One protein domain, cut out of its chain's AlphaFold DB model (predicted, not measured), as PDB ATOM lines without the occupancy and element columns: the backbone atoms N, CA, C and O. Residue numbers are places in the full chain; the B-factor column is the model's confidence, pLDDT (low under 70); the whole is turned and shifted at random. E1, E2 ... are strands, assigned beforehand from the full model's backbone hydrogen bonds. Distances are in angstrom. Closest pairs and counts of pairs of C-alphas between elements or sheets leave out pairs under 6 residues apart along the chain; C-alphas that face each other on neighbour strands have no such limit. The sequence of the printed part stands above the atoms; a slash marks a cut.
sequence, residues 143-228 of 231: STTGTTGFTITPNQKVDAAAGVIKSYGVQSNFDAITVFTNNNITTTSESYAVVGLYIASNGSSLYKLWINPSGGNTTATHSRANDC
ATOM      1  N   SER A 143     -34.101  19.120   1.101       89.44
ATOM      2  CA  SER A 143     -32.702  19.514   1.249       89.44
ATOM      3  C   SER A 143     -32.471  20.878   0.624       89.44
ATOM      4  O   SER A 143     -32.840  21.108  -0.523       89.44
ATOM      5  N   THR A 144     -31.817  21.772   1.359       85.06
ATOM      6  CA  THR A 144     -31.394  23.094   0.865       85.06
ATOM      7  C   THR A 144     -29.940  23.119   0.390       85.06
ATOM      8  O   THR A 144     -29.425  24.161  -0.016       85.06
ATOM      9  N   THR A 145     -29.254  21.974   0.461       69.81
ATOM     10  CA  THR A 145     -27.815  21.849   0.186       69.81
ATOM     11  C   THR A 145     -27.491  20.856  -0.931       69.81
ATOM     12  O   THR A 145     -26.333  20.762  -1.333       69.81
ATOM     13  N   GLY A 146     -28.479  20.123  -1.457       62.78
ATOM     14  CA  GLY A 146     -28.282  19.095  -2.486       62.78
ATOM     15  C   GLY A 146     -28.955  19.427  -3.817       62.78
ATOM     16  O   GLY A 146     -30.111  19.827  -3.841       62.78
ATOM     17  N   THR A 147     -28.268  19.170  -4.935       62.53
ATOM     18  CA  THR A 147     -28.816  19.253  -6.307       62.53
ATOM     19  C   THR A 147     -29.277  17.890  -6.837       62.53
ATOM     20  O   THR A 147     -29.258  17.640  -8.039       62.53
ATOM     21  N   THR A 148     -29.640  16.955  -5.959       74.94
ATOM     22  CA  THR A 148     -29.958  15.570  -6.341       74.94
ATOM     23  C   THR A 148     -30.989  15.508  -7.468       74.94
ATOM     24  O   THR A 148     -32.101  16.011  -7.326       74.94
ATOM     25  N   GLY A 149     -30.610  14.882  -8.586       86.94
ATOM     26  CA  GLY A 149     -31.458  14.734  -9.773       86.94
ATOM     27  C   GLY A 149     -31.385  15.880 -10.787       86.94
ATOM     28  O   GLY A 149     -31.986  15.750 -11.852       86.94
ATOM     29  N   PHE A 150     -30.631  16.953 -10.517       93.81
ATOM     30  CA  PHE A 150     -30.545  18.129 -11.389       93.81
ATOM     31  C   PHE A 150     -29.116  18.662 -11.553       93.81
ATOM     32  O   PHE A 150     -28.308  18.637 -10.625       93.81
ATOM     33  N   THR A 151     -28.834  19.233 -12.723       94.88
ATOM     34  CA  THR A 151     -27.679  20.112 -12.950       94.88
ATOM     35  C   THR A 151     -28.191  21.523 -13.201       94.88
ATOM     36  O   THR A 151     -28.960  21.759 -14.130       94.88
ATOM     37  N   ILE A 152     -27.790  22.469 -12.353       94.00
ATOM     38  CA  ILE A 152     -28.262  23.856 -12.416       94.00
ATOM     39  C   ILE A 152     -27.152  24.706 -13.024       94.00
ATOM     40  O   ILE A 152     -26.075  24.814 -12.443       94.00
ATOM     41  N   THR A 153     -27.430  25.336 -14.167       94.38
ATOM     42  CA  THR A 153     -26.575  26.378 -14.751       94.38
ATOM     43  C   THR A 153     -27.276  27.722 -14.547       94.38
ATOM     44  O   THR A 153     -28.193  28.046 -15.313       94.38
ATOM     45  N   PRO A 154     -26.908  28.495 -13.505       91.75
ATOM     46  CA  PRO A 154     -27.618  29.718 -13.148       91.75
ATOM     47  C   PRO A 154     -27.777  30.670 -14.334       91.75
ATOM     48  O   PRO A 154     -26.851  30.856 -15.122       91.75
ATOM     49  N   ASN A 155     -28.960  31.279 -14.445       92.50
ATOM     50  CA  ASN A 155     -29.349  32.212 -15.514       92.50
ATOM     51  C   ASN A 155     -29.382  31.624 -16.934       92.50
ATOM     52  O   ASN A 155     -29.568  32.375 -17.888       92.50
ATOM     53  N   GLN A 156     -29.224  30.307 -17.088       95.56
ATOM     54  CA  GLN A 156     -29.303  29.647 -18.391       95.56
ATOM     55  C   GLN A 156     -30.356  28.545 -18.378       95.56
ATOM     56  O   GLN A 156     -31.412  28.680 -18.998       95.56
ATOM     57  N   LYS A 157     -30.098  27.458 -17.648       96.75
ATOM     58  CA  LYS A 157     -30.926  26.253 -17.711       96.75
ATOM     59  C   LYS A 157     -30.860  25.396 -16.454       96.75
ATOM     60  O   LYS A 157     -29.958  25.524 -15.623       96.75
ATOM     61  N   VAL A 158     -31.821  24.489 -16.369       96.69
ATOM     62  CA  VAL A 158     -31.867  23.379 -15.427       96.69
ATOM     63  C   VAL A 158     -31.990  22.098 -16.241       96.69
ATOM     64  O   VAL A 158     -32.967  21.917 -16.968       96.69
ATOM     65  N   ASP A 159     -31.012  21.210 -16.111       96.56
ATOM     66  CA  ASP A 159     -31.032  19.884 -16.724       96.56
ATOM     67  C   ASP A 159     -31.463  18.836 -15.688       96.56
ATOM     68  O   ASP A 159     -31.009  18.870 -14.540       96.56
ATOM     69  N   ALA A 160     -32.290  17.868 -16.087       94.25
ATOM     70  CA  ALA A 160     -32.451  16.639 -15.312       94.25
ATOM     71  C   ALA A 160     -31.200  15.771 -15.467       94.25
ATOM     72  O   ALA A 160     -30.747  15.504 -16.578       94.25
ATOM     73  N   ALA A 161     -30.668  15.278 -14.350       92.25
ATOM     74  CA  ALA A 161     -29.537  14.352 -14.366       92.25
ATOM     75  C   ALA A 161     -29.916  12.981 -14.961       92.25
ATOM     76  O   ALA A 161     -29.059  12.271 -15.480       92.25
ATOM     77  N   ALA A 162     -31.197  12.607 -14.881       88.69
ATOM     78  CA  ALA A 162     -31.753  11.415 -15.506       88.69
ATOM     79  C   ALA A 162     -33.247  11.603 -15.796       88.69
ATOM     80  O   ALA A 162     -33.972  12.188 -14.989       88.69
ATOM     81  N   GLY A 163     -33.714  11.024 -16.903       89.88
ATOM     82  CA  GLY A 163     -35.118  11.077 -17.297       89.88
ATOM     83  C   GLY A 163     -35.510  12.407 -17.934       89.88
ATOM     84  O   GLY A 163     -34.709  13.030 -18.625       89.88
ATOM     85  N   VAL A 164     -36.757  12.811 -17.722       92.25
ATOM     86  CA  VAL A 164     -37.356  14.010 -18.315       92.25
ATOM     87  C   VAL A 164     -37.721  15.025 -17.242       92.25
ATOM     88  O   VAL A 164     -37.950  14.661 -16.090       92.25
ATOM     89  N   ILE A 165     -37.777  16.295 -17.623       93.12
ATOM     90  CA  ILE A 165     -38.023  17.435 -16.736       93.12
ATOM     91  C   ILE A 165     -39.123  18.326 -17.293       93.12
ATOM     92  O   ILE A 165     -39.234  18.508 -18.507       93.12
ATOM     93  N   LYS A 166     -39.896  18.918 -16.381       93.56
ATOM     94  CA  LYS A 166     -40.845  19.987 -16.670       93.56
ATOM     95  C   LYS A 166     -40.634  21.176 -15.751       93.56
ATOM     96  O   LYS A 166     -40.560  21.016 -14.530       93.56
ATOM     97  N   SER A 167     -40.618  22.368 -16.339       93.12
ATOM     98  CA  SER A 167     -40.755  23.621 -15.596       93.12
ATOM     99  C   SER A 167     -42.226  23.968 -15.372       93.12
ATOM    100  O   SER A 167     -43.051  23.882 -16.287       93.12
ATOM    101  N   TYR A 168     -42.531  24.409 -14.157       92.12
ATOM    102  CA  TYR A 168     -43.814  24.989 -13.756       92.12
ATOM    103  C   TYR A 168     -43.725  26.512 -13.590       92.12
ATOM    104  O   TYR A 168     -44.635  27.136 -13.047       92.12
ATOM    105  N   GLY A 169     -42.636  27.122 -14.064       92.94
ATOM    106  CA  GLY A 169     -42.415  28.559 -13.969       92.94
ATOM    107  C   GLY A 169     -42.182  29.039 -12.537       92.94
ATOM    108  O   GLY A 169     -41.826  28.266 -11.648       92.94
ATOM    109  N   VAL A 170     -42.352  30.346 -12.343       94.44
ATOM    110  CA  VAL A 170     -42.148  31.041 -11.066       94.44
ATOM    111  C   VAL A 170     -43.267  30.681 -10.088       94.44
ATOM    112  O   VAL A 170     -44.440  30.883 -10.394       94.44
ATOM    113  N   GLN A 171     -42.906  30.170  -8.910       94.25
ATOM    114  CA  GLN A 171     -43.846  29.696  -7.888       94.25
ATOM    115  C   GLN A 171     -43.588  30.331  -6.524       94.25
ATOM    116  O   GLN A 171     -42.454  30.413  -6.076       94.25
ATOM    117  N   SER A 172     -44.638  30.713  -5.801       90.25
ATOM    118  CA  SER A 172     -44.490  31.414  -4.516       90.25
ATOM    119  C   SER A 172     -43.859  30.575  -3.397       90.25
ATOM    120  O   SER A 172     -43.388  31.144  -2.415       90.25
ATOM    121  N   ASN A 173     -43.860  29.244  -3.518       90.56
ATOM    122  CA  ASN A 173     -43.306  28.320  -2.529       90.56
ATOM    123  C   ASN A 173     -42.995  26.937  -3.137       90.56
ATOM    124  O   ASN A 173     -43.455  26.611  -4.234       90.56
ATOM    125  N   PHE A 174     -42.250  26.114  -2.388       89.88
ATOM    126  CA  PHE A 174     -41.846  24.758  -2.779       89.88
ATOM    127  C   PHE A 174     -43.020  23.789  -2.989       89.88
ATOM    128  O   PHE A 174     -42.937  22.901  -3.833       89.88
ATOM    129  N   ASP A 175     -44.130  23.966  -2.274       87.44
ATOM    130  CA  ASP A 175     -45.280  23.050  -2.269       87.44
ATOM    131  C   ASP A 175     -46.364  23.423  -3.291       87.44
ATOM    132  O   ASP A 175     -47.385  22.745  -3.388       87.44
ATOM    133  N   ALA A 176     -46.150  24.472  -4.093       85.12
ATOM    134  CA  ALA A 176     -47.157  25.006  -5.012       85.12
ATOM    135  C   ALA A 176     -47.641  23.985  -6.059       85.12
ATOM    136  O   ALA A 176     -48.801  24.009  -6.468       85.12
ATOM    137  N   ILE A 177     -46.760  23.072  -6.479       85.50
ATOM    138  CA  ILE A 177     -47.074  21.986  -7.412       85.50
ATOM    139  C   ILE A 177     -46.781  20.663  -6.728       85.50
ATOM    140  O   ILE A 177     -45.630  20.393  -6.408       85.50
ATOM    141  N   THR A 178     -47.799  19.829  -6.538       80.44
ATOM    142  CA  THR A 178     -47.652  18.543  -5.839       80.44
ATOM    143  C   THR A 178     -47.866  17.327  -6.717       80.44
ATOM    144  O   THR A 178     -47.650  16.220  -6.251       80.44
ATOM    145  N   VAL A 179     -48.293  17.491  -7.973       77.62
ATOM    146  CA  VAL A 179     -48.610  16.373  -8.875       77.62
ATOM    147  C   VAL A 179     -47.850  16.529 -10.186       77.62
ATOM    148  O   VAL A 179     -47.921  17.582 -10.823       77.62
ATOM    149  N   PHE A 180     -47.178  15.460 -10.607       81.44
ATOM    150  CA  PHE A 180     -46.452  15.380 -11.867       81.44
ATOM    151  C   PHE A 180     -46.948  14.206 -12.713       81.44
ATOM    152  O   PHE A 180     -46.687  13.048 -12.410       81.44
ATOM    153  N   THR A 181     -47.662  14.497 -13.799       68.81
ATOM    154  CA  THR A 181     -48.153  13.484 -14.746       68.81
ATOM    155  C   THR A 181     -47.377  13.578 -16.055       68.81
ATOM    156  O   THR A 181     -47.459  14.585 -16.757       68.81
ATOM    157  N   ASN A 182     -46.627  12.526 -16.380       60.66
ATOM    158  CA  ASN A 182     -45.554  12.549 -17.377       60.66
ATOM    159  C   ASN A 182     -45.942  12.038 -18.779       60.66
ATOM    160  O   ASN A 182     -45.099  11.533 -19.512       60.66
ATOM    161  N   ASN A 183     -47.211  12.095 -19.184       59.91
ATOM    162  CA  ASN A 183     -47.615  11.285 -20.341       59.91
ATOM    163  C   ASN A 183     -47.055  11.767 -21.695       59.91
ATOM    164  O   ASN A 183     -47.080  10.986 -22.634       59.91
ATOM    165  N   ASN A 184     -46.522  12.994 -21.804       74.06
ATOM    166  CA  ASN A 184     -46.045  13.559 -23.079       74.06
ATOM    167  C   ASN A 184     -44.755  14.406 -22.977       74.06
ATOM    168  O   ASN A 184     -44.462  15.174 -23.893       74.06
ATOM    169  N   ILE A 185     -43.998  14.342 -21.874       85.12
ATOM    170  CA  ILE A 185     -42.780  15.160 -21.728       85.12
ATOM    171  C   ILE A 185     -41.579  14.372 -22.251       85.12
ATOM    172  O   ILE A 185     -41.334  13.245 -21.832       85.12
ATOM    173  N   THR A 186     -40.819  14.978 -23.160       88.38
ATOM    174  CA  THR A 186     -39.627  14.375 -23.787       88.38
ATOM    175  C   THR A 186     -38.347  15.174 -23.540       88.38
ATOM    176  O   THR A 186     -37.264  14.761 -23.948       88.38
ATOM    177  N   THR A 187     -38.452  16.325 -22.879       93.56
ATOM    178  CA  THR A 187     -37.348  17.255 -22.637       93.56
ATOM    179  C   THR A 187     -36.502  16.836 -21.443       93.56
ATOM    180  O   THR A 187     -37.024  16.414 -20.413       93.56
ATOM    181  N   THR A 188     -35.187  17.018 -21.553       95.62
ATOM    182  CA  THR A 188     -34.212  16.767 -20.474       95.62
ATOM    183  C   THR A 188     -33.633  18.057 -19.882       95.62
ATOM    184  O   THR A 188     -32.880  18.003 -18.915       95.62
ATOM    185  N   SER A 189     -33.998  19.215 -20.439       96.81
ATOM    186  CA  SER A 189     -33.561  20.543 -20.008       96.81
ATOM    187  C   SER A 189     -34.709  21.539 -20.102       96.81
ATOM    188  O   SER A 189     -35.505  21.486 -21.036       96.81
ATOM    189  N   GLU A 190     -34.731  22.490 -19.174       96.75
ATOM    190  CA  GLU A 190     -35.695  23.590 -19.103       96.75
ATOM    191  C   GLU A 190     -34.978  24.918 -18.830       96.75
ATOM    192  O   GLU A 190     -33.882  24.942 -18.266       96.75
ATOM    193  N   SER A 191     -35.595  26.038 -19.209       97.06
ATOM    194  CA  SER A 191     -35.032  27.369 -18.952       97.06
ATOM    195  C   SER A 191     -34.967  27.670 -17.454       97.06
ATOM    196  O   SER A 191     -35.913  27.406 -16.702       97.06
ATOM    197  N   TYR A 192     -33.854  28.255 -17.014       95.75
ATOM    198  CA  TYR A 192     -33.674  28.673 -15.626       95.75
ATOM    199  C   TYR A 192     -34.549  29.890 -15.292       95.75
ATOM    200  O   TYR A 192     -34.601  30.853 -16.053       95.75
ATOM    201  N   ALA A 193     -35.167  29.877 -14.115       95.12
ATOM    202  CA  ALA A 193     -35.874  31.007 -13.536       95.12
ATOM    203  C   ALA A 193     -35.604  31.066 -12.028       95.12
ATOM    204  O   ALA A 193     -35.686  30.055 -11.329       95.12
ATOM    205  N   VAL A 194     -35.313  32.262 -11.514       94.00
ATOM    206  CA  VAL A 194     -35.304  32.513 -10.064       94.00
ATOM    207  C   VAL A 194     -36.727  32.309  -9.554       94.00
ATOM    208  O   VAL A 194     -37.668  32.751 -10.211       94.00
ATOM    209  N   VAL A 195     -36.898  31.606  -8.430       95.00
ATOM    210  CA  VAL A 195     -38.225  31.180  -7.942       95.00
ATOM    211  C   VAL A 195     -38.896  30.137  -8.864       95.00
ATOM    212  O   VAL A 195     -40.051  29.761  -8.670       95.00
ATOM    213  N   GLY A 196     -38.164  29.612  -9.852       95.19
ATOM    214  CA  GLY A 196     -38.624  28.558 -10.750       95.19
ATOM    215  C   GLY A 196     -38.776  27.215 -10.041       95.19
ATOM    216  O   GLY A 196     -37.905  26.828  -9.256       95.19
ATOM    217  N   LEU A 197     -39.864  26.499 -10.332       95.00
ATOM    218  CA  LEU A 197     -40.130  25.158  -9.816       95.00
ATOM    219  C   LEU A 197     -40.088  24.120 -10.938       95.00
ATOM    220  O   LEU A 197     -40.717  24.282 -11.985       95.00
ATOM    221  N   TYR A 198     -39.357  23.042 -10.694       93.94
ATOM    222  CA  TYR A 198     -39.052  22.008 -11.669       93.94
ATOM    223  C   TYR A 198     -39.338  20.643 -11.068       93.94
ATOM    224  O   TYR A 198     -39.009  20.385  -9.908       93.94
ATOM    225  N   ILE A 199     -39.916  19.759 -11.873       93.44
ATOM    226  CA  ILE A 199     -40.093  18.357 -11.505       93.44
ATOM    227  C   ILE A 199     -39.484  17.499 -12.604       93.44
ATOM    228  O   ILE A 199     -39.745  17.724 -13.786       93.44
ATOM    229  N   ALA A 200     -38.663  16.534 -12.206       92.19
ATOM    230  CA  ALA A 200     -38.070  15.551 -13.093       92.19
ATOM    231  C   ALA A 200     -38.459  14.129 -12.688       92.19
ATOM    232  O   ALA A 200     -38.643  13.829 -11.506       92.19
ATOM    233  N   SER A 201     -38.550  13.247 -13.678       90.19
ATOM    234  CA  SER A 201     -38.820  11.826 -13.493       90.19
ATOM    235  C   SER A 201     -38.025  10.984 -14.470       90.19
ATOM    236  O   SER A 201     -37.971  11.289 -15.658       90.19
ATOM    237  N   ASN A 202     -37.499   9.861 -13.994       88.12
ATOM    238  CA  ASN A 202     -36.917   8.811 -14.834       88.12
ATOM    239  C   ASN A 202     -37.772   7.529 -14.848       88.12
ATOM    240  O   ASN A 202     -37.267   6.459 -15.176       88.12
ATOM    241  N   GLY A 203     -39.040   7.617 -14.436       84.25
ATOM    242  CA  GLY A 203     -39.944   6.474 -14.293       84.25
ATOM    243  C   GLY A 203     -39.785   5.705 -12.977       84.25
ATOM    244  O   GLY A 203     -40.766   5.186 -12.470       84.25
ATOM    245  N   SER A 204     -38.608   5.672 -12.347       86.62
ATOM    246  CA  SER A 204     -38.443   5.047 -11.019       86.62
ATOM    247  C   SER A 204     -38.510   6.061  -9.880       86.62
ATOM    248  O   SER A 204     -39.093   5.803  -8.828       86.62
ATOM    249  N   SER A 205     -37.930   7.236 -10.099       89.06
ATOM    250  CA  SER A 205     -37.766   8.289  -9.108       89.06
ATOM    251  C   SER A 205     -38.392   9.587  -9.591       89.06
ATOM    252  O   SER A 205     -38.380   9.883 -10.789       89.06
ATOM    253  N   LEU A 206     -38.912  10.367  -8.646       90.75
ATOM    254  CA  LEU A 206     -39.271  11.763  -8.864       90.75
ATOM    255  C   LEU A 206     -38.297  12.661  -8.110       90.75
ATOM    256  O   LEU A 206     -37.860  12.347  -6.997       90.75
ATOM    257  N   TYR A 207     -37.975  13.788  -8.731       91.81
ATOM    258  CA  TYR A 207     -37.126  14.833  -8.183       91.81
ATOM    259  C   TYR A 207     -37.841  16.166  -8.333       91.81
ATOM    260  O   TYR A 207     -38.405  16.454  -9.386       91.81
ATOM    261  N   LYS A 208     -37.814  16.981  -7.287       93.62
ATOM    262  CA  LYS A 208     -38.363  18.333  -7.277       93.62
ATOM    263  C   LYS A 208     -37.245  19.284  -6.951       93.62
ATOM    264  O   LYS A 208     -36.418  18.989  -6.090       93.62
ATOM    265  N   LEU A 209     -37.254  20.415  -7.629       94.38
ATOM    266  CA  LEU A 209     -36.323  21.501  -7.431       94.38
ATOM    267  C   LEU A 209     -37.102  22.808  -7.406       94.38
ATOM    268  O   LEU A 209     -37.922  23.065  -8.284       94.38
ATOM    269  N   TRP A 210     -36.790  23.659  -6.442       94.88
ATOM    270  CA  TRP A 210     -37.186  25.058  -6.443       94.88
ATOM    271  C   TRP A 210     -35.947  25.923  -6.292       94.88
ATOM    272  O   TRP A 210     -35.104  25.679  -5.425       94.88
ATOM    273  N   ILE A 211     -35.822  26.921  -7.157       94.88
ATOM    274  CA  ILE A 211     -34.754  27.910  -7.071       94.88
ATOM    275  C   ILE A 211     -35.171  28.963  -6.052       94.88
ATOM    276  O   ILE A 211     -36.132  29.691  -6.276       94.88
ATOM    277  N   ASN A 212     -34.457  29.064  -4.934       92.50
ATOM    278  CA  ASN A 212     -34.894  29.918  -3.834       92.50
ATOM    279  C   ASN A 212     -34.773  31.413  -4.212       92.50
ATOM    280  O   ASN A 212     -33.810  31.794  -4.888       92.50
ATOM    281  N   PRO A 213     -35.682  32.291  -3.739       89.75
ATOM    282  CA  PRO A 213     -35.634  33.726  -4.039       89.75
ATOM    283  C   PRO A 213     -34.322  34.405  -3.616       89.75
ATOM    284  O   PRO A 213     -33.826  35.290  -4.303       89.75
ATOM    285  N   SER A 214     -33.749  33.976  -2.489       86.31
ATOM    286  CA  SER A 214     -32.510  34.511  -1.908       86.31
ATOM    287  C   SER A 214     -31.233  33.854  -2.448       86.31
ATOM    288  O   SER A 214     -30.155  34.079  -1.904       86.31
ATOM    289  N   GLY A 215     -31.343  33.015  -3.482       81.69
ATOM    290  CA  GLY A 215     -30.252  32.174  -3.970       81.69
ATOM    291  C   GLY A 215     -30.190  30.805  -3.286       81.69
ATOM    292  O   GLY A 215     -30.794  30.568  -2.239       81.69
ATOM    293  N   GLY A 216     -29.471  29.879  -3.924       89.00
ATOM    294  CA  GLY A 216     -29.502  28.457  -3.580       89.00
ATOM    295  C   GLY A 216     -30.736  27.752  -4.144       89.00
ATOM    296  O   GLY A 216     -31.419  28.260  -5.037       89.00
ATOM    297  N   ASN A 217     -31.009  26.551  -3.648       92.88
ATOM    298  CA  ASN A 217     -32.147  25.757  -4.081       92.88
ATOM    299  C   ASN A 217     -32.670  24.864  -2.959       92.88
ATOM    300  O   ASN A 217     -31.968  24.608  -1.984       92.88
ATOM    301  N   THR A 218     -33.909  24.420  -3.121       93.75
ATOM    302  CA  THR A 218     -34.530  23.387  -2.295       93.75
ATOM    303  C   THR A 218     -34.859  22.206  -3.192       93.75
ATOM    304  O   THR A 218     -35.432  22.392  -4.270       93.75
ATOM    305  N   THR A 219     -34.502  20.998  -2.772       93.88
ATOM    306  CA  THR A 219     -34.796  19.766  -3.500       93.88
ATOM    307  C   THR A 219     -35.493  18.739  -2.632       93.88
ATOM    308  O   THR A 219     -35.361  18.733  -1.411       93.88
ATOM    309  N   ALA A 220     -36.238  17.847  -3.275       92.56
ATOM    310  CA  ALA A 220     -36.788  16.663  -2.634       92.56
ATOM    311  C   ALA A 220     -36.878  15.514  -3.643       92.56
ATOM    312  O   ALA A 220     -37.040  15.745  -4.843       92.56
ATOM    313  N   THR A 221     -36.774  14.273  -3.169       91.12
ATOM    314  CA  THR A 221     -36.823  13.087  -4.036       91.12
ATOM    315  C   THR A 221     -37.442  11.874  -3.351       91.12
ATOM    316  O   THR A 221     -37.395  11.749  -2.128       91.12
ATOM    317  N   HIS A 222     -38.011  10.968  -4.145       90.12
ATOM    318  CA  HIS A 222     -38.355   9.612  -3.721       90.12
ATOM    319  C   HIS A 222     -38.234   8.628  -4.893       90.12
ATOM    320  O   HIS A 222     -38.325   9.014  -6.057       90.12
ATOM    321  N   SER A 223     -38.075   7.341  -4.583       90.75
ATOM    322  CA  SER A 223     -37.853   6.248  -5.546       90.75
ATOM    323  C   SER A 223     -39.122   5.439  -5.858       90.75
ATOM    324  O   SER A 223     -39.062   4.224  -6.036       90.75
ATOM    325  N   ARG A 224     -40.289   6.090  -5.823       88.81
ATOM    326  CA  ARG A 224     -41.611   5.450  -5.981       88.81
ATOM    327  C   ARG A 224     -42.480   6.156  -7.024       88.81
ATOM    328  O   ARG A 224     -43.683   6.292  -6.834       88.81
ATOM    329  N   ALA A 225     -41.869   6.635  -8.106       85.75
ATOM    330  CA  ALA A 225     -42.581   7.370  -9.157       85.75
ATOM    331  C   ALA A 225     -43.716   6.541  -9.785       85.75
ATOM    332  O   ALA A 225     -44.798   7.059 -10.029       85.75
ATOM    333  N   ASN A 226     -43.496   5.235  -9.972       84.50
ATOM    334  CA  ASN A 226     -44.505   4.318 -10.514       84.50
ATOM    335  C   ASN A 226     -45.710   4.101  -9.586       84.50
ATOM    336  O   ASN A 226     -46.798   3.792 -10.064       84.50
ATOM    337  N   ASP A 227     -45.527   4.258  -8.273       84.94
ATOM    338  CA  ASP A 227     -46.602   4.078  -7.289       84.94
ATOM    339  C   ASP A 227     -47.368   5.388  -7.040       84.94
ATOM    340  O   ASP A 227     -48.505   5.401  -6.553       84.94
ATOM    341  N   CYS A 228     -46.700   6.515  -7.282       80.88
ATOM    342  CA  CYS A 228     -47.155   7.819  -6.860       80.88
ATOM    343  C   CYS A 228     -46.515   8.928  -7.694       80.88
ATOM    344  O   CYS A 228     -45.298   9.097  -7.715       80.88
TER     345      CYS A 228
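What this domain is: This is residues 143 to 228 of the 231 residues of an uncharacterized protein of Brachyspira aalborgi (UniProt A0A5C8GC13). A small sandwich: the four-strand sheet E3-E5-E6-E7 stands partly face to face with the smaller sheet E1-E2-E4, their strands at 20 degrees, while a long link without named elements, residues 171 to 188, runs round the outside from E3 to E4. The printed part has 86 residues with seven named strands, E1 to E7 along the chain, and no named helix; both sheets are antiparallel. The class is all strand, though only 36 residues are in named elements. It is compact, radius of gyration of the C-alphas 11.6 A, with spans of 34 by 21 by 20 A.

How they stand to each other: In the larger sheet, E5, residues 196 to 201, has E3, residues 164 to 170, on one side, N 166 and O 199 being 2.9 A apart, and E6, residues 206 to 211, on the other, N 198 and O 209 at 2.8 A. E7, residues 217 to 222, is an edge strand beside E6, N 208 and O 220 at 2.8 A; E5, E6 and E7 form a meander, each the antiparallel neighbour of the one before. In the smaller sheet, E1, residues 150 to 153, and E2, residues 157 to 160, form a hairpin, N 151 and O 159 at 2.9 A; E4, residues 189 to 191, is E2's other neighbour, N 158 and O 190 at 2.8 A. Between sheets, the closest C-alphas of E3 and E4 are Ser 167 and Glu 190, 6.2 A.

Where its parts are: E3 measures 19.1 A, E7 17.3 A, E5 17.0 A and E6 16.9 A; E2, E1 and E4 are shorter. E1 begins at C-alpha 150 (-30.545, 18.129, -11.389); E7 ends at C-alpha 222 (-38.355, 9.612, -3.721).

The domain as a whole: The two farthest C-alphas, Asn 155 and Asp 227, are 34.0 A apart. The printed part has no cut. Mean pLDDT is 88.7; residues 145 to 147 and 181 to 183 are under 70.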